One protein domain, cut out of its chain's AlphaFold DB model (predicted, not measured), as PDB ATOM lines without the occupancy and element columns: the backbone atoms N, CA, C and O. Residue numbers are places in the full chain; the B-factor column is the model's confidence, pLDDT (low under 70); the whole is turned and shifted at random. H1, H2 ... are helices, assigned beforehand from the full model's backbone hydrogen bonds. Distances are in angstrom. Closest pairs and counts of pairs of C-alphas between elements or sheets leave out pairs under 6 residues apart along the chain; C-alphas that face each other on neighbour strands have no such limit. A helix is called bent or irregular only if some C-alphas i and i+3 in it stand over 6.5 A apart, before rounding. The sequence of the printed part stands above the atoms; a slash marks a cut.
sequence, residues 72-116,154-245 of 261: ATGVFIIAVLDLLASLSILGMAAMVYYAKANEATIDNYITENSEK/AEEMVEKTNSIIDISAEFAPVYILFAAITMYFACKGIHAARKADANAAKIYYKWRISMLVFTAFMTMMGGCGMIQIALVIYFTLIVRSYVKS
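AT A GLANCE: This is residues 72 to 116 and 154 to 245 of the 261 residues of the protein "Hypothetical protein" of Dictyocha speculum (UniProt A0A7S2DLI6). H1 and H3b, an arm of the bent helix H3, run side by side, the hairpin of H4 and H5 makes a V with them, and H2 beside the other arm, H3a, forms the far end. The whole is an all-helix, loose rod: 137 printed residues with H1 to H5 in order, spans 64 by 28 by 24 A, radius of gyration of the C-alphas 19.4 A. H1, H3b, H4 and H5 form an up-and-down bundle, each running against the one before.

IN THESE COORDINATES: Find C-alpha 154 at (44.772, -50.701, -14.241); H3, residues 154 to 195, was assigned as one helix by its hydrogen bonds but is bent, C-alphas 170 and 173 being 7.2 A apart. Its arms are H3a, 154 to 170, and H3b, 173 to 195; H1 is 72 to 101, 43.5 A; H2 103 to 116; H4 198 to 220; H5 226 to 245, ending at (9.470, -19.736, 23.260).

HOW THE PARTS SIT: H3b touches H1 at a shallow tilt of 21 degrees; look at the closest C-alphas, Ser 86 and Ala 179, 4.6 A apart. In H1, H2, H3a, H3b, H4 and H5 every O i to N i+4 pair is within hydrogen-bond range.

THE WHOLE: Across the cut of residues 117 to 153, C-alphas 116 and 154 are 11.2 A apart; no printed residue is under 70 in pLDDT.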
ATOM      1  N   ALA A  72       8.109 -22.816  14.840       92.00
ATOM      2  CA  ALA A  72       7.782 -24.242  14.812       92.00
ATOM      3  C   ALA A  72       7.990 -24.850  13.415       92.00
ATOM      4  O   ALA A  72       8.555 -25.934  13.293       92.00
ATOM      5  N   THR A  73       7.604 -24.129  12.356       93.25
ATOM      6  CA  THR A  73       7.862 -24.530  10.964       93.25
ATOM      7  C   THR A  73       9.362 -24.642  10.697       93.25
ATOM      8  O   THR A  73       9.793 -25.601  10.066       93.25
ATOM      9  N   GLY A  74      10.166 -23.713  11.223       92.81
ATOM     10  CA  GLY A  74      11.626 -23.778  11.127       92.81
ATOM     11  C   GLY A  74      12.198 -25.054  11.749       92.81
ATOM     12  O   GLY A  74      12.944 -25.774  11.092       92.81
ATOM     13  N   VAL A  75      11.800 -25.383  12.982       95.44
ATOM     14  CA  VAL A  75      12.239 -26.624  13.649       95.44
ATOM     15  C   VAL A  75      11.759 -27.870  12.908       95.44
ATOM     16  O   VAL A  75      12.527 -28.817  12.762       95.44
ATOM     17  N   PHE A  76      10.530 -27.862  12.387       96.56
ATOM     18  CA  PHE A  76      10.004 -28.960  11.579       96.56
ATOM     19  C   PHE A  76      10.838 -29.196  10.313       96.56
ATOM     20  O   PHE A  76      11.232 -30.329  10.056       96.56
ATOM     21  N   ILE A  77      11.151 -28.138   9.556       95.50
ATOM     22  CA  ILE A  77      11.971 -28.238   8.340       95.50
ATOM     23  C   ILE A  77      13.354 -28.805   8.673       95.50
ATOM     24  O   ILE A  77      13.805 -29.728   8.003       95.50
ATOM     25  N   ILE A  78      14.006 -28.306   9.728       95.88
ATOM     26  CA  ILE A  78      15.326 -28.803  10.149       95.88
ATOM     27  C   ILE A  78      15.248 -30.290  10.517       95.88
ATOM     28  O   ILE A  78      16.090 -31.070  10.085       95.88
ATOM     29  N   ALA A  79      14.218 -30.704  11.255       97.19
ATOM     30  CA  ALA A  79      14.053 -32.097  11.647       97.19
ATOM     31  C   ALA A  79      13.781 -33.021  10.443       97.19
ATOM     32  O   ALA A  79      14.280 -34.142  10.406       97.19
ATOM     33  N   VAL A  80      13.046 -32.551   9.429       97.44
ATOM     34  CA  VAL A  80      12.857 -33.284   8.165       97.44
ATOM     35  C   VAL A  80      14.169 -33.390   7.384       97.44
ATOM     36  O   VAL A  80      14.469 -34.457   6.853       97.44
ATOM     37  N   LEU A  81      14.976 -32.328   7.338       96.06
ATOM     38  CA  LEU A  81      16.299 -32.376   6.709       96.06
ATOM     39  C   LEU A  81      17.237 -33.354   7.430       96.06
ATOM     40  O   LEU A  81      17.923 -34.122   6.762       96.06
ATOM     41  N   ASP A  82      17.225 -33.388   8.766       96.94
ATOM     42  CA  ASP A  82      17.995 -34.361   9.554       96.94
ATOM     43  C   ASP A  82      17.535 -35.807   9.266       96.94
ATOM     44  O   ASP A  82      18.359 -36.723   9.169       96.94
ATOM     45  N   LEU A  83      16.228 -36.023   9.077       97.81
ATOM     46  CA  LEU A  83      15.675 -37.323   8.689       97.81
ATOM     47  C   LEU A  83      16.139 -37.741   7.286       97.81
ATOM     48  O   LEU A  83      16.612 -38.864   7.111       97.81
ATOM     49  N   LEU A  84      16.051 -36.842   6.300       97.19
ATOM     50  CA  LEU A  84      16.525 -37.098   4.936       97.19
ATOM     51  C   LEU A  84      18.029 -37.383   4.912       97.19
ATOM     52  O   LEU A  84      18.450 -38.344   4.278       97.19
ATOM     53  N   ALA A  85      18.823 -36.615   5.660       95.56
ATOM     54  CA  ALA A  85      20.254 -36.853   5.797       95.56
ATOM     55  C   ALA A  85      20.547 -38.243   6.386       95.56
ATOM     56  O   ALA A  85      21.419 -38.949   5.886       95.56
ATOM     57  N   SER A  86      19.782 -38.673   7.395       97.38
ATOM     58  CA  SER A  86      19.913 -40.015   7.981       97.38
ATOM     59  C   SER A  86      19.619 -41.115   6.956       97.38
ATOM     60  O   SER A  86      20.373 -42.082   6.859       97.38
ATOM     61  N   LEU A  87      18.568 -40.950   6.145       97.88
ATOM     62  CA  LEU A  87      18.240 -41.884   5.064       97.88
ATOM     63  C   LEU A  87      19.332 -41.926   3.991       97.88
ATOM     64  O   LEU A  87      19.689 -43.008   3.532       97.88
ATOM     65  N   SER A  88      19.907 -40.777   3.621       97.31
ATOM     66  CA  SER A  88      21.037 -40.724   2.690       97.31
ATOM     67  C   SER A  88      22.266 -41.457   3.232       97.31
ATOM     68  O   SER A  88      22.910 -42.183   2.479       97.31
ATOM     69  N   ILE A  89      22.572 -41.331   4.530       96.75
ATOM     70  CA  ILE A  89      23.685 -42.057   5.169       96.75
ATOM     71  C   ILE A  89      23.440 -43.569   5.145       96.75
ATOM     72  O   ILE A  89      24.346 -44.322   4.792       96.75
ATOM     73  N   LEU A  90      22.220 -44.021   5.452       97.94
ATOM     74  CA  LEU A  90      21.861 -45.440   5.334       97.94
ATOM     75  C   LEU A  90      21.975 -45.940   3.889       97.94
ATOM     76  O   LEU A  90      22.489 -47.032   3.662       97.94
ATOM     77  N   GLY A  91      21.552 -45.129   2.915       97.81
ATOM     78  CA  GLY A  91      21.714 -45.426   1.493       97.81
ATOM     79  C   GLY A  91      23.182 -45.582   1.092       97.81
ATOM     80  O   GLY A  91      23.529 -46.548   0.422       97.81
ATOM     81  N   MET A  92      24.064 -44.690   1.556       97.00
ATOM     82  CA  MET A  92      25.509 -44.808   1.320       97.00
ATOM     83  C   MET A  92      26.091 -46.072   1.957       97.00
ATOM     84  O   MET A  92      26.839 -46.786   1.298       97.00
ATOM     85  N   ALA A  93      25.718 -46.400   3.197       97.44
ATOM     86  CA  ALA A  93      26.169 -47.630   3.845       97.44
ATOM     87  C   ALA A  93      25.705 -48.884   3.079       97.44
ATOM     88  O   ALA A  93      26.489 -49.809   2.872       97.44
ATOM     89  N   ALA A  94      24.459 -48.897   2.595       98.00
ATOM     90  CA  ALA A  94      23.946 -49.976   1.755       98.00
ATOM     91  C   ALA A  94      24.721 -50.094   0.431       98.00
ATOM     92  O   ALA A  94      25.056 -51.202   0.021       98.00
ATOM     93  N   MET A  95      25.059 -48.965  -0.203       97.69
ATOM     94  CA  MET A  95      25.889 -48.936  -1.413       97.69
ATOM     95  C   MET A  95      27.305 -49.459  -1.163       97.69
ATOM     96  O   MET A  95      27.825 -50.188  -2.001       97.69
ATOM     97  N   VAL A  96      27.915 -49.147  -0.016       97.38
ATOM     98  CA  VAL A  96      29.234 -49.679   0.368       97.38
ATOM     99  C   VAL A  96      29.182 -51.196   0.538       97.38
ATOM    100  O   VAL A  96      30.016 -51.896  -0.026       97.38
ATOM    101  N   TYR A  97      28.177 -51.731   1.241       97.94
ATOM    102  CA  TYR A  97      28.014 -53.184   1.355       97.94
ATOM    103  C   TYR A  97      27.720 -53.848   0.010       97.94
ATOM    104  O   TYR A  97      28.221 -54.939  -0.253       97.94
ATOM    105  N   TYR A  98      26.938 -53.196  -0.851       98.06
ATOM    106  CA  TYR A  98      26.696 -53.677  -2.204       98.06
ATOM    107  C   TYR A  98      27.988 -53.711  -3.028       98.06
ATOM    108  O   TYR A  98      28.253 -54.716  -3.681       98.06
ATOM    109  N   ALA A  99      28.806 -52.657  -2.968       97.19
ATOM    110  CA  ALA A  99      30.106 -52.611  -3.629       97.19
ATOM    111  C   ALA A  99      31.022 -53.722  -3.101       97.19
ATOM    112  O   ALA A  99      31.547 -54.496  -3.893       97.19
ATOM    113  N   LYS A 100      31.096 -53.882  -1.773       97.50
ATOM    114  CA  LYS A 100      31.868 -54.943  -1.116       97.50
ATOM    115  C   LYS A 100      31.422 -56.348  -1.535       97.50
ATOM    116  O   LYS A 100      32.241 -57.238  -1.726       97.50
ATOM    117  N   ALA A 101      30.121 -56.567  -1.714       98.06
ATOM    118  CA  ALA A 101      29.589 -57.850  -2.172       98.06
ATOM    119  C   ALA A 101      29.868 -58.132  -3.662       98.06
ATOM    120  O   ALA A 101      29.775 -59.282  -4.087       98.06
ATOM    121  N   ASN A 102      30.184 -57.100  -4.453       97.88
ATOM    122  CA  ASN A 102      30.368 -57.173  -5.903       97.88
ATOM    123  C   ASN A 102      31.781 -56.765  -6.354       97.88
ATOM    124  O   ASN A 102      31.949 -56.414  -7.521       97.88
ATOM    125  N   GLU A 103      32.790 -56.827  -5.478       97.31
ATOM    126  CA  GLU A 103      34.173 -56.408  -5.785       97.31
ATOM    127  C   GLU A 103      34.697 -57.040  -7.075       97.31
ATOM    128  O   GLU A 103      35.086 -56.325  -7.987       97.31
ATOM    129  N   ALA A 104      34.546 -58.358  -7.237       97.00
ATOM    130  CA  ALA A 104      34.998 -59.053  -8.444       97.00
ATOM    131  C   ALA A 104      34.351 -58.521  -9.742       97.00
ATOM    132  O   ALA A 104      34.974 -58.518 -10.802       97.00
ATOM    133  N   THR A 105      33.094 -58.073  -9.687       97.69
ATOM    134  CA  THR A 105      32.411 -57.478 -10.846       97.69
ATOM    135  C   THR A 105      32.956 -56.081 -11.147       97.69
ATOM    136  O   THR A 105      33.093 -55.717 -12.314       97.69
ATOM    137  N   ILE A 106      33.270 -55.307 -10.106       95.88
ATOM    138  CA  ILE A 106      33.851 -53.964 -10.220       95.88
ATOM    139  C   ILE A 106      35.273 -54.055 -10.780       95.88
ATOM    140  O   ILE A 106      35.594 -53.320 -11.712       95.88
ATOM    141  N   ASP A 107      36.076 -55.000 -10.292       97.25
ATOM    142  CA  ASP A 107      37.438 -55.253 -10.764       97.25
ATOM    143  C   ASP A 107      37.449 -55.554 -12.268       97.25
ATOM    144  O   ASP A 107      38.132 -54.872 -13.032       97.25
ATOM    145  N   ASN A 108      36.601 -56.488 -12.720       97.19
ATOM    146  CA  ASN A 108      36.466 -56.817 -14.143       97.19
ATOM    147  C   ASN A 108      36.057 -55.597 -14.986       97.19
ATOM    148  O   ASN A 108      36.590 -55.395 -16.075       97.19
ATOM    149  N   TYR A 109      35.139 -54.764 -14.481       96.12
ATOM    150  CA  TYR A 109      34.700 -53.546 -15.169       96.12
ATOM    151  C   TYR A 109      35.817 -52.494 -15.275       96.12
ATOM    152  O   TYR A 109      35.904 -51.787 -16.282       96.12
ATOM    153  N   ILE A 110      36.675 -52.369 -14.258       94.19
ATOM    154  CA  ILE A 110      37.827 -51.457 -14.290       94.19
ATOM    155  C   ILE A 110      38.863 -51.960 -15.297       94.19
ATOM    156  O   ILE A 110      39.308 -51.179 -16.137       94.19
ATOM    157  N   THR A 111      39.196 -53.254 -15.269       95.00
ATOM    158  CA  THR A 111      40.153 -53.853 -16.208       95.00
ATOM    159  C   THR A 111      39.671 -53.723 -17.654       95.00
ATOM    160  O   THR A 111      40.399 -53.178 -18.481       95.00
ATOM    161  N   GLU A 112      38.422 -54.094 -17.958       95.12
ATOM    162  CA  GLU A 112      37.865 -53.996 -19.318       95.12
ATOM    163  C   GLU A 112      37.874 -52.550 -19.846       95.12
ATOM    164  O   GLU A 112      38.255 -52.295 -20.991       95.12
ATOM    165  N   ASN A 113      37.505 -51.569 -19.011       92.62
ATOM    166  CA  ASN A 113      37.553 -50.165 -19.421       92.62
ATOM    167  C   ASN A 113      38.988 -49.661 -19.596       92.62
ATOM    168  O   ASN A 113      39.253 -48.903 -20.525       92.62
ATOM    169  N   SER A 114      39.921 -50.083 -18.743       90.56
ATOM    170  CA  SER A 114      41.324 -49.688 -18.876       90.56
ATOM    171  C   SER A 114      41.948 -50.199 -20.178       90.56
ATOM    172  O   SER A 114      42.661 -49.450 -20.838       90.56
ATOM    173  N   GLU A 115      41.604 -51.413 -20.618       90.81
ATOM    174  CA  GLU A 115      42.053 -51.961 -21.904       90.81
ATOM    175  C   GLU A 115      41.411 -51.228 -23.086       90.81
ATOM    176  O   GLU A 115      42.067 -50.952 -24.092       90.81
ATOM    177  N   LYS A 116      40.126 -50.872 -22.961       89.62
ATOM    178  CA  LYS A 116      39.378 -50.186 -24.018       89.62
ATOM    179  C   LYS A 116      39.858 -48.754 -24.263       89.62
ATOM    180  O   LYS A 116      39.902 -48.331 -25.414       89.62
ATOM    181  N   ALA A 154      46.059 -50.081 -14.565       91.19
ATOM    182  CA  ALA A 154      44.772 -50.701 -14.241       91.19
ATOM    183  C   ALA A 154      44.809 -51.444 -12.897       91.19
ATOM    184  O   ALA A 154      43.877 -51.346 -12.102       91.19
ATOM    185  N   GLU A 155      45.914 -52.141 -12.631       93.38
ATOM    186  CA  GLU A 155      46.161 -52.877 -11.390       93.38
ATOM    187  C   GLU A 155      46.205 -51.933 -10.181       93.38
ATOM    188  O   GLU A 155      45.557 -52.202  -9.171       93.38
ATOM    189  N   GLU A 156      46.885 -50.787 -10.304       93.38
ATOM    190  CA  GLU A 156      46.950 -49.777  -9.242       93.38
ATOM    191  C   GLU A 156      45.572 -49.135  -8.987       93.38
ATOM    192  O   GLU A 156      45.187 -48.909  -7.836       93.38
ATOM    193  N   MET A 157      44.780 -48.889 -10.040       91.62
ATOM    194  CA  MET A 157      43.401 -48.404  -9.899       91.62
ATOM    195  C   MET A 157      42.494 -49.408  -9.181       91.62
ATOM    196  O   MET A 157      41.699 -49.003  -8.325       91.62
ATOM    197  N   VAL A 158      42.605 -50.699  -9.507       95.00
ATOM    198  CA  VAL A 158      41.865 -51.780  -8.838       95.00
ATOM    199  C   VAL A 158      42.264 -51.876  -7.366       95.00
ATOM    200  O   VAL A 158      41.395 -51.818  -6.497       95.00
ATOM    201  N   GLU A 159      43.564 -51.930  -7.061       96.62
ATOM    202  CA  GLU A 159      44.059 -52.007  -5.681       96.62
ATOM    203  C   GLU A 159      43.577 -50.814  -4.847       96.62
ATOM    204  O   GLU A 159      43.045 -50.979  -3.744       96.62
ATOM    205  N   LYS A 160      43.672 -49.600  -5.400       94.81
ATOM    206  CA  LYS A 160      43.196 -48.385  -4.735       94.81
ATOM    207  C   LYS A 160      41.683 -48.394  -4.516       94.81
ATOM    208  O   LYS A 160      41.219 -47.944  -3.467       94.81
ATOM    209  N   THR A 161      40.912 -48.893  -5.481       95.31
ATOM    210  CA  THR A 161      39.448 -48.984  -5.375       95.31
ATOM    211  C   THR A 161      39.047 -49.968  -4.281       95.31
ATOM    212  O   THR A 161      38.264 -49.606  -3.402       95.31
ATOM    213  N   ASN A 162      39.648 -51.158  -4.265       96.75
ATOM    214  CA  ASN A 162      39.387 -52.173  -3.247       96.75
ATOM    215  C   ASN A 162      39.813 -51.700  -1.856       96.75
ATOM    216  O   ASN A 162      39.042 -51.826  -0.909       96.75
ATOM    217  N   SER A 163      40.956 -51.014  -1.742       97.50
ATOM    218  CA  SER A 163      41.381 -50.392  -0.483       97.50
ATOM    219  C   SER A 163      40.344 -49.396   0.059       97.50
ATOM    220  O   SER A 163      40.022 -49.409   1.248       97.50
ATOM    221  N   ILE A 164      39.764 -48.553  -0.803       95.62
ATOM    222  CA  ILE A 164      38.719 -47.602  -0.398       95.62
ATOM    223  C   ILE A 164      37.435 -48.329   0.015       95.62
ATOM    224  O   ILE A 164      36.808 -47.930   1.004       95.62
ATOM    225  N   ILE A 165      37.030 -49.365  -0.724       96.56
ATOM    226  CA  ILE A 165      35.838 -50.165  -0.411       96.56
ATOM    227  C   ILE A 165      36.010 -50.857   0.945       96.56
ATOM    228  O   ILE A 165      35.105 -50.770   1.774       96.56
ATOM    229  N   ASP A 166      37.173 -51.454   1.203       97.75
ATOM    230  CA  ASP A 166      37.506 -52.125   2.463       97.75
ATOM    231  C   ASP A 166      37.434 -51.181   3.657       97.75
ATOM    232  O   ASP A 166      36.699 -51.436   4.614       97.75
ATOM    233  N   ILE A 167      38.130 -50.045   3.567       96.69
ATOM    234  CA  ILE A 167      38.113 -49.018   4.613       96.69
ATOM    235  C   ILE A 167      36.673 -48.543   4.845       96.69
ATOM    236  O   ILE A 167      36.207 -48.446   5.979       96.69
ATOM    237  N   SER A 168      35.928 -48.273   3.771       95.88
ATOM    238  CA  SER A 168      34.546 -47.796   3.880       95.88
ATOM    239  C   SER A 168      33.627 -48.841   4.517       95.88
ATOM    240  O   SER A 168      32.767 -48.487   5.327       95.88
ATOM    241  N   ALA A 169      33.800 -50.119   4.176       97.31
ATOM    242  CA  ALA A 169      33.028 -51.226   4.729       97.31
ATOM    243  C   ALA A 169      33.322 -51.435   6.221       97.31
ATOM    244  O   ALA A 169      32.399 -51.723   6.987       97.31
ATOM    245  N   GLU A 170      34.566 -51.215   6.654       97.31
ATOM    246  CA  GLU A 170      34.953 -51.245   8.066       97.31
ATOM    247  C   GLU A 170      34.251 -50.140   8.880       97.31
ATOM    248  O   GLU A 170      33.779 -50.386   9.992       97.31
ATOM    249  N   PHE A 171      34.088 -48.941   8.308       96.06
ATOM    250  CA  PHE A 171      33.375 -47.829   8.954       96.06
ATOM    251  C   PHE A 171      31.843 -47.879   8.806       96.06
ATOM    252  O   PHE A 171      31.132 -47.185   9.541       96.06
ATOM    253  N   ALA A 172      31.299 -48.705   7.906       97.19
ATOM    254  CA  ALA A 172      29.861 -48.783   7.634       97.19
ATOM    255  C   ALA A 172      28.977 -49.007   8.885       97.19
ATOM    256  O   ALA A 172      27.969 -48.299   9.018       97.19
ATOM    257  N   PRO A 173      29.331 -49.874   9.859       97.75
ATOM    258  CA  PRO A 173      28.550 -50.033  11.089       97.75
ATOM    259  C   PRO A 173      28.435 -48.742  11.911       97.75
ATOM    260  O   PRO A 173      27.383 -48.460  12.489       97.75
ATOM    261  N   VAL A 174      29.495 -47.925  11.934       96.25
ATOM    262  CA  VAL A 174      29.509 -46.636  12.641       96.25
ATOM    263  C   VAL A 174      28.552 -45.655  11.966       96.25
ATOM    264  O   VAL A 174      27.776 -44.987  12.654       96.25
ATOM    265  N   TYR A 175      28.539 -45.609  10.630       95.69
ATOM    266  CA  TYR A 175      27.598 -44.777   9.874       95.69
ATOM    267  C   TYR A 175      26.141 -45.193  10.089       95.69
ATOM    268  O   TYR A 175      25.284 -44.327  10.270       95.69
ATOM    269  N   ILE A 176      25.855 -46.497  10.136       97.81
ATOM    270  CA  ILE A 176      24.505 -47.013  10.415       97.81
ATOM    271  C   ILE A 176      24.045 -46.599  11.814       97.81
ATOM    272  O   ILE A 176      22.938 -46.081  11.973       97.81
ATOM    273  N   LEU A 177      24.900 -46.774  12.828       97.75
ATOM    274  CA  LEU A 177      24.590 -46.364  14.197       97.75
ATOM    275  C   LEU A 177      24.334 -44.855  14.281       97.75
ATOM    276  O   LEU A 177      23.353 -44.415  14.881       97.75
ATOM    277  N   PHE A 178      25.187 -44.058  13.638       96.19
ATOM    278  CA  PHE A 178      25.039 -42.608  13.598       96.19
ATOM    279  C   PHE A 178      23.737 -42.171  12.912       96.19
ATOM    280  O   PHE A 178      23.035 -41.287  13.415       96.19
ATOM    281  N   ALA A 179      23.367 -42.814  11.802       97.44
ATOM    282  CA  ALA A 179      22.112 -42.551  11.110       97.44
ATOM    283  C   ALA A 179      20.893 -42.908  11.973       97.44
ATOM    284  O   ALA A 179      19.946 -42.128  12.038       97.44
ATOM    285  N   ALA A 180      20.927 -44.032  12.695       98.12
ATOM    286  CA  ALA A 180      19.849 -44.426  13.603       98.12
ATOM    287  C   ALA A 180      19.658 -43.419  14.751       98.12
ATOM    288  O   ALA A 180      18.530 -43.019  15.054       98.12
ATOM    289  N   ILE A 181      20.759 -42.953  15.354       97.81
ATOM    290  CA  ILE A 181      20.732 -41.921  16.401       97.81
ATOM    291  C   ILE A 181      20.158 -40.612  15.843       97.81
ATOM    292  O   ILE A 181      19.253 -40.024  16.442       97.81
ATOM    293  N   THR A 182      20.637 -40.174  14.677       97.31
ATOM    294  CA  THR A 182      20.169 -38.939  14.029       97.31
ATOM    295  C   THR A 182      18.680 -39.022  13.698       97.31
ATOM    296  O   THR A 182      17.930 -38.098  14.012       97.31
ATOM    297  N   MET A 183      18.225 -40.157  13.165       98.31
ATOM    298  CA  MET A 183      16.819 -40.423  12.871       98.31
ATOM    299  C   MET A 183      15.946 -40.361  14.132       98.31
ATOM    300  O   MET A 183      14.894 -39.718  14.120       98.31
ATOM    301  N   TYR A 184      16.385 -40.955  15.246       98.19
ATOM    302  CA  TYR A 184      15.669 -40.876  16.523       98.19
ATOM    303  C   TYR A 184      15.470 -39.423  16.984       98.19
ATOM    304  O   TYR A 184      14.356 -39.016  17.339       98.19
ATOM    305  N   PHE A 185      16.528 -38.608  16.944       98.19
ATOM    306  CA  PHE A 185      16.427 -37.202  17.333       98.19
ATOM    307  C   PHE A 185      15.633 -36.365  16.326       98.19
ATOM    308  O   PHE A 185      14.882 -35.488  16.749       98.19
ATOM    309  N   ALA A 186      15.711 -36.660  15.028       97.81
ATOM    310  CA  ALA A 186      14.866 -36.043  14.008       97.81
ATOM    311  C   ALA A 186      13.375 -36.280  14.306       97.81
ATOM    312  O   ALA A 186      12.584 -35.335  14.329       97.81
ATOM    313  N   CYS A 187      12.993 -37.510  14.668       98.19
ATOM    314  CA  CYS A 187      11.631 -37.823  15.105       98.19
ATOM    315  C   CYS A 187      11.215 -37.012  16.344       98.19
ATOM    316  O   CYS A 187      10.092 -36.502  16.398       98.19
ATOM    317  N   LYS A 188      12.114 -36.816  17.322       97.62
ATOM    318  CA  LYS A 188      11.863 -35.928  18.474       97.62
ATOM    319  C   LYS A 188      11.701 -34.464  18.057       97.62
ATOM    320  O   LYS A 188      10.826 -33.792  18.600       97.62
ATOM    321  N   GLY A 189      12.474 -33.982  17.085       97.25
ATOM    322  CA  GLY A 189      12.336 -32.637  16.517       97.25
ATOM    323  C   GLY A 189      10.983 -32.422  15.830       97.25
ATOM    324  O   GLY A 189      10.304 -31.431  16.100       97.25
ATOM    325  N   ILE A 190      10.535 -33.392  15.025       97.88
ATOM    326  CA  ILE A 190       9.203 -33.383  14.396       97.88
ATOM    327  C   ILE A 190       8.104 -33.391  15.466       97.88
ATOM    328  O   ILE A 190       7.144 -32.623  15.378       97.88
ATOM    329  N   HIS A 191       8.245 -34.236  16.490       96.88
ATOM    330  CA  HIS A 191       7.288 -34.318  17.590       96.88
ATOM    331  C   HIS A 191       7.183 -32.995  18.357       96.88
ATOM    332  O   HIS A 191       6.077 -32.504  18.579       96.88
ATOM    333  N   ALA A 192       8.327 -32.394  18.694       96.38
ATOM    334  CA  ALA A 192       8.403 -31.096  19.351       96.38
ATOM    335  C   ALA A 192       7.688 -30.020  18.529       96.38
ATOM    336  O   ALA A 192       6.832 -29.321  19.059       96.38
ATOM    337  N   ALA A 193       7.968 -29.943  17.225       96.19
ATOM    338  CA  ALA A 193       7.373 -28.944  16.345       96.19
ATOM    339  C   ALA A 193       5.851 -29.100  16.178       96.19
ATOM    340  O   ALA A 193       5.140 -28.097  16.130       96.19
ATOM    341  N   ARG A 194       5.338 -30.338  16.095       95.38
ATOM    342  CA  ARG A 194       3.902 -30.602  15.867       95.38
ATOM    343  C   ARG A 194       3.062 -30.529  17.138       95.38
ATOM    344  O   ARG A 194       1.933 -30.057  17.071       95.38
ATOM    345  N   LYS A 195       3.581 -31.015  18.271       94.44
ATOM    346  CA  LYS A 195       2.847 -31.067  19.548       94.44
ATOM    347  C   LYS A 195       3.198 -29.936  20.518       94.44
ATOM    348  O   LYS A 195       2.621 -29.885  21.594       94.44
ATOM    349  N   ALA A 196       4.134 -29.054  20.153       94.31
ATOM    350  CA  ALA A 196       4.669 -28.013  21.034       94.31
ATOM    351  C   ALA A 196       5.196 -28.567  22.378       94.31
ATOM    352  O   ALA A 196       5.115 -27.908  23.412       94.31
ATOM    353  N   ASP A 197       5.748 -29.786  22.364       95.12
ATOM    354  CA  ASP A 197       6.289 -30.442  23.556       95.12
ATOM    355  C   ASP A 197       7.661 -29.851  23.927       95.12
ATOM    356  O   ASP A 197       8.670 -30.062  23.240       95.12
ATOM    357  N   ALA A 198       7.699 -29.121  25.045       95.31
ATOM    358  CA  ALA A 198       8.899 -28.476  25.571       95.31
ATOM    359  C   ALA A 198      10.014 -29.471  25.936       95.31
ATOM    360  O   ALA A 198      11.196 -29.159  25.767       95.31
ATOM    361  N   ASN A 199       9.673 -30.675  26.404       96.81
ATOM    362  CA  ASN A 199      10.666 -31.683  26.772       96.81
ATOM    363  C   ASN A 199      11.325 -32.273  25.524       96.81
ATOM    364  O   ASN A 199      12.556 -32.340  25.449       96.81
ATOM    365  N   ALA A 200      10.526 -32.625  24.513       97.44
ATOM    366  CA  ALA A 200      11.045 -33.073  23.223       97.44
ATOM    367  C   ALA A 200      11.930 -31.997  22.566       97.44
ATOM    368  O   ALA A 200      13.019 -32.312  22.079       97.44
ATOM    369  N   ALA A 201      11.523 -30.722  22.633       97.19
ATOM    370  CA  ALA A 201      12.304 -29.603  22.111       97.19
ATOM    371  C   ALA A 201      13.669 -29.466  22.811       97.19
ATOM    372  O   ALA A 201      14.688 -29.274  22.147       97.19
ATOM    373  N   LYS A 202      13.724 -29.617  24.144       97.75
ATOM    374  CA  LYS A 202      14.979 -29.587  24.923       97.75
ATOM    375  C   LYS A 202      15.920 -30.730  24.558       97.75
ATOM    376  O   LYS A 202      17.122 -30.508  24.426       97.75
ATOM    377  N   ILE A 203      15.384 -31.941  24.407       98.00
ATOM    378  CA  ILE A 203      16.162 -33.118  23.999       98.00
ATOM    379  C   ILE A 203      16.748 -32.893  22.600       98.00
ATOM    380  O   ILE A 203      17.949 -33.072  22.403       98.00
ATOM    381  N   TYR A 204      15.932 -32.420  21.656       97.81
ATOM    382  CA  TYR A 204      16.383 -32.120  20.300       97.81
ATOM    383  C   TYR A 204      17.418 -30.982  20.259       97.81
ATOM    384  O   TYR A 204      18.411 -31.066  19.541       97.81
ATOM    385  N   TYR A 205      17.266 -29.947  21.091       97.88
ATOM    386  CA  TYR A 205      18.265 -28.883  21.224       97.88
ATOM    387  C   TYR A 205      19.625 -29.400  21.711       97.88
ATOM    388  O   TYR A 205      20.656 -29.029  21.150       97.88
ATOM    389  N   LYS A 206      19.639 -30.280  22.723       97.75
ATOM    390  CA  LYS A 206      20.880 -30.913  23.199       97.75
ATOM    391  C   LYS A 206      21.566 -31.693  22.077       97.75
ATOM    392  O   LYS A 206      22.769 -31.538  21.896       97.75
ATOM    393  N   TRP A 207      20.799 -32.442  21.283       97.44
ATOM    394  CA  TRP A 207      21.316 -33.132  20.101       97.44
ATOM    395  C   TRP A 207      21.948 -32.173  19.082       97.44
ATOM    396  O   TRP A 207      23.053 -32.425  18.610       97.44
ATOM    397  N   ARG A 208      21.315 -31.028  18.791       96.88
ATOM    398  CA  ARG A 208      21.894 -30.018  17.883       96.88
ATOM    399  C   ARG A 208      23.216 -29.447  18.395       96.88
ATOM    400  O   ARG A 208      24.120 -29.227  17.596       96.88
ATOM    401  N   ILE A 209      23.359 -29.252  19.708       97.50
ATOM    402  CA  ILE A 209      24.644 -28.854  20.303       97.50
ATOM    403  C   ILE A 209      25.691 -29.960  20.116       97.50
ATOM    404  O   ILE A 209      26.816 -29.662  19.727       97.50
ATOM    405  N   SER A 210      25.337 -31.228  20.342       96.81
ATOM    406  CA  SER A 210      26.247 -32.351  20.080       96.81
ATOM    407  C   SER A 210      26.683 -32.402  18.612       96.81
ATOM    408  O   SER A 210      27.871 -32.555  18.341       96.81
ATOM    409  N   MET A 211      25.759 -32.177  17.672       95.38
ATOM    410  CA  MET A 211      26.063 -32.087  16.239       95.38
ATOM    411  C   MET A 211      26.992 -30.920  15.906       95.38
ATOM    412  O   MET A 211      27.896 -31.087  15.098       95.38
ATOM    413  N   LEU A 212      26.823 -29.759  16.545       96.00
ATOM    414  CA  LEU A 212      27.738 -28.624  16.391       96.00
ATOM    415  C   LEU A 212      29.175 -29.003  16.774       96.00
ATOM    416  O   LEU A 212      30.104 -28.718  16.019       96.00
ATOM    417  N   VAL A 213      29.352 -29.652  17.927       96.62
ATOM    418  CA  VAL A 213      30.672 -30.100  18.402       96.62
ATOM    419  C   VAL A 213      31.259 -31.142  17.451       96.62
ATOM    420  O   VAL A 213      32.424 -31.043  17.077       96.62
ATOM    421  N   PHE A 214      30.440 -32.097  17.007       94.12
ATOM    422  CA  PHE A 214      30.850 -33.116  16.046       94.12
ATOM    423  C   PHE A 214      31.276 -32.509  14.699       94.12
ATOM    424  O   PHE A 214      32.342 -32.839  14.187       94.12
ATOM    425  N   THR A 215      30.503 -31.573  14.138       94.38
ATOM    426  CA  THR A 215      30.865 -30.883  12.888       94.38
ATOM    427  C   THR A 215      32.145 -30.065  13.045       94.38
ATOM    428  O   THR A 215      32.986 -30.097  12.155       94.38
ATOM    429  N   ALA A 216      32.334 -29.375  14.175       94.62
ATOM    430  CA  ALA A 216      33.575 -28.648  14.438       94.62
ATOM    431  C   ALA A 216      34.790 -29.591  14.463       94.62
ATOM    432  O   ALA A 216      35.810 -29.292  13.844       94.62
ATOM    433  N   PHE A 217      34.657 -30.755  15.107       95.06
ATOM    434  CA  PHE A 217      35.688 -31.791  15.115       95.06
ATOM    435  C   PHE A 217      35.991 -32.320  13.701       95.06
ATOM    436  O   PHE A 217      37.150 -32.363  13.296       95.06
ATOM    437  N   MET A 218      34.961 -32.627  12.906       93.12
ATOM    438  CA  MET A 218      35.132 -33.092  11.521       93.12
ATOM    439  C   MET A 218      35.775 -32.039  10.610       93.12
ATOM    440  O   MET A 218      36.587 -32.381   9.751       93.12
ATOM    441  N   THR A 219      35.478 -30.750  10.804       92.81
ATOM    442  CA  THR A 219      36.167 -29.672  10.079       92.81
ATOM    443  C   THR A 219      37.646 -29.595  10.446       92.81
ATOM    444  O   THR A 219      38.467 -29.377   9.558       92.81
ATOM    445  N   MET A 220      38.019 -29.818  11.711       93.25
ATOM    446  CA  MET A 220      39.434 -29.858  12.103       93.25
ATOM    447  C   MET A 220      40.200 -31.005  11.429       93.25
ATOM    448  O   MET A 220      41.388 -30.862  11.163       93.25
ATOM    449  N   MET A 221      39.520 -32.106  11.097       93.50
ATOM    450  CA  MET A 221      40.085 -33.215  10.319       93.50
ATOM    451  C   MET A 221      40.103 -32.965   8.797       93.50
ATOM    452  O   MET A 221      40.435 -33.867   8.035       93.50
ATOM    453  N   GLY A 222      39.731 -31.766   8.335       91.81
ATOM    454  CA  GLY A 222      39.677 -31.419   6.911       91.81
ATOM    455  C   GLY A 222      38.431 -31.928   6.177       91.81
ATOM    456  O   GLY A 222      38.356 -31.820   4.958       91.81
ATOM    457  N   GLY A 223      37.437 -32.467   6.895       81.12
ATOM    458  CA  GLY A 223      36.289 -33.146   6.289       81.12
ATOM    459  C   GLY A 223      35.111 -32.250   5.889       81.12
ATOM    460  O   GLY A 223      34.235 -32.700   5.156       81.12
ATOM    461  N   CYS A 224      35.028 -31.004   6.369       85.19
ATOM    462  CA  CYS A 224      33.850 -30.148   6.159       85.19
ATOM    463  C   CYS A 224      34.226 -28.675   5.941       85.19
ATOM    464  O   CYS A 224      35.050 -28.125   6.674       85.19
ATOM    465  N   GLY A 225      33.574 -28.012   4.980       90.44
ATOM    466  CA  GLY A 225      33.787 -26.592   4.678       90.44
ATOM    467  C   GLY A 225      33.129 -25.628   5.678       90.44
ATOM    468  O   GLY A 225      32.162 -25.968   6.361       90.44
ATOM    469  N   MET A 226      33.601 -24.376   5.716       90.94
ATOM    470  CA  MET A 226      33.130 -23.334   6.653       90.94
ATOM    471  C   MET A 226      31.622 -23.046   6.567       90.94
ATOM    472  O   MET A 226      30.985 -22.732   7.575       90.94
ATOM    473  N   ILE A 227      31.033 -23.185   5.376       91.75
ATOM    474  CA  ILE A 227      29.594 -22.980   5.144       91.75
ATOM    475  C   ILE A 227      28.762 -23.967   5.976       91.75
ATOM    476  O   ILE A 227      27.731 -23.593   6.534       91.75
ATOM    477  N   GLN A 228      29.224 -25.212   6.118       90.38
ATOM    478  CA  GLN A 228      28.506 -26.242   6.862       90.38
ATOM    479  C   GLN A 228      28.456 -25.920   8.358       90.38
ATOM    480  O   GLN A 228      27.392 -26.017   8.969       90.38
ATOM    481  N   ILE A 229      29.561 -25.437   8.934       93.50
ATOM    482  CA  ILE A 229      29.587 -24.965  10.326       93.50
ATOM    483  C   ILE A 229      28.596 -23.814  10.521       93.50
ATOM    484  O   ILE A 229      27.806 -23.839  11.466       93.50
ATOM    485  N   ALA A 230      28.601 -22.824   9.622       94.56
ATOM    486  CA  ALA A 230      27.705 -21.673   9.716       94.56
ATOM    487  C   ALA A 230      26.224 -22.095   9.707       94.56
ATOM    488  O   ALA A 230      25.438 -21.609  10.524       94.56
ATOM    489  N   LEU A 231      25.852 -23.054   8.850       93.44
ATOM    490  CA  LEU A 231      24.500 -23.617   8.812       93.44
ATOM    491  C   LEU A 231      24.143 -24.359  10.108       93.44
ATOM    492  O   LEU A 231      23.053 -24.166  10.647       93.44
ATOM    493  N   VAL A 232      25.055 -25.167  10.659       95.12
ATOM    494  CA  VAL A 232      24.803 -25.890  11.917       95.12
ATOM    495  C   VAL A 232      24.634 -24.920  13.091       95.12
ATOM    496  O   VAL A 232      23.717 -25.110  13.898       95.12
ATOM    497  N   ILE A 233      25.440 -23.854  13.163       96.38
ATOM    498  CA  ILE A 233      25.278 -22.770  14.146       96.38
ATOM    499  C   ILE A 233      23.898 -22.130  13.994       96.38
ATOM    500  O   ILE A 233      23.145 -22.053  14.967       96.38
ATOM    501  N   TYR A 234      23.544 -21.714  12.777       95.44
ATOM    502  CA  TYR A 234      22.269 -21.064  12.485       95.44
ATOM    503  C   TYR A 234      21.071 -21.921  12.920       95.44
ATOM    504  O   TYR A 234      20.212 -21.462  13.677       95.44
ATOM    505  N   PHE A 235      21.046 -23.200  12.540       95.19
ATOM    506  CA  PHE A 235      19.980 -24.122  12.932       95.19
ATOM    507  C   PHE A 235      19.940 -24.374  14.445       95.19
ATOM    508  O   PHE A 235      18.860 -24.458  15.030       95.19
ATOM    509  N   THR A 236      21.095 -24.428  15.110       96.62
ATOM    510  CA  THR A 236      21.160 -24.561  16.574       96.62
ATOM    511  C   THR A 236      20.545 -23.346  17.272       96.62
ATOM    512  O   THR A 236      19.814 -23.499  18.253       96.62
ATOM    513  N   LEU A 237      20.772 -22.138  16.745       96.19
ATOM    514  CA  LEU A 237      20.161 -20.911  17.261       96.19
ATOM    515  C   LEU A 237      18.641 -20.881  17.047       96.19
ATOM    516  O   LEU A 237      17.921 -20.453  17.952       96.19
ATOM    517  N   ILE A 238      18.141 -21.385  15.913       95.25
ATOM    518  CA  ILE A 238      16.694 -21.532  15.671       95.25
ATOM    519  C   ILE A 238      16.064 -22.442  16.727       95.25
ATOM    520  O   ILE A 238      15.093 -22.049  17.375       95.25
ATOM    521  N   VAL A 239      16.633 -23.630  16.952       96.25
ATOM    522  CA  VAL A 239      16.089 -24.585  17.930       96.25
ATOM    523  C   VAL A 239      16.178 -24.022  19.352       96.25
ATOM    524  O   VAL A 239      15.226 -24.147  20.120       96.25
ATOM    525  N   ARG A 240      17.262 -23.313  19.699       96.62
ATOM    526  CA  ARG A 240      17.384 -22.594  20.982       96.62
ATOM    527  C   ARG A 240      16.267 -21.572  21.173       96.62
ATOM    528  O   ARG A 240      15.683 -21.496  22.253       96.62
ATOM    529  N   SER A 241      16.003 -20.767  20.143       94.75
ATOM    530  CA  SER A 241      14.928 -19.773  20.159       94.75
ATOM    531  C   SER A 241      13.572 -20.454  20.364       94.75
ATOM    532  O   SER A 241      12.778 -20.016  21.197       94.75
ATOM    533  N   TYR A 242      13.349 -21.589  19.691       94.94
ATOM    534  CA  TYR A 242      12.123 -22.371  19.825       94.94
ATOM    535  C   TYR A 242      11.919 -22.907  21.240       94.94
ATOM    536  O   TYR A 242      10.859 -22.682  21.821       94.94
ATOM    537  N   VAL A 243      12.942 -23.519  21.842       96.19
ATOM    538  CA  VAL A 243      12.871 -24.008  23.229       96.19
ATOM    539  C   VAL A 243      12.500 -22.880  24.190       96.19
ATOM    540  O   VAL A 243      11.579 -23.042  24.984       96.19
ATOM    541  N   LYS A 244      13.145 -21.713  24.078       94.88
ATOM    542  CA  LYS A 244      12.828 -20.557  24.929       94.88
ATOM    543  C   LYS A 244      11.397 -20.061  24.743       94.88
ATOM    544  O   LYS A 244      10.787 -19.620  25.710       94.88
ATOM    545  N   SER A 245      10.855 -20.137  23.526       92.50
ATOM    546  CA  SER A 245       9.470 -19.736  23.260       92.50
ATOM    547  C   SER A 245       8.439 -20.632  23.957       92.50
ATOM    548  O   SER A 245       7.366 -20.150  24.302       92.50
TER     549      SER A 245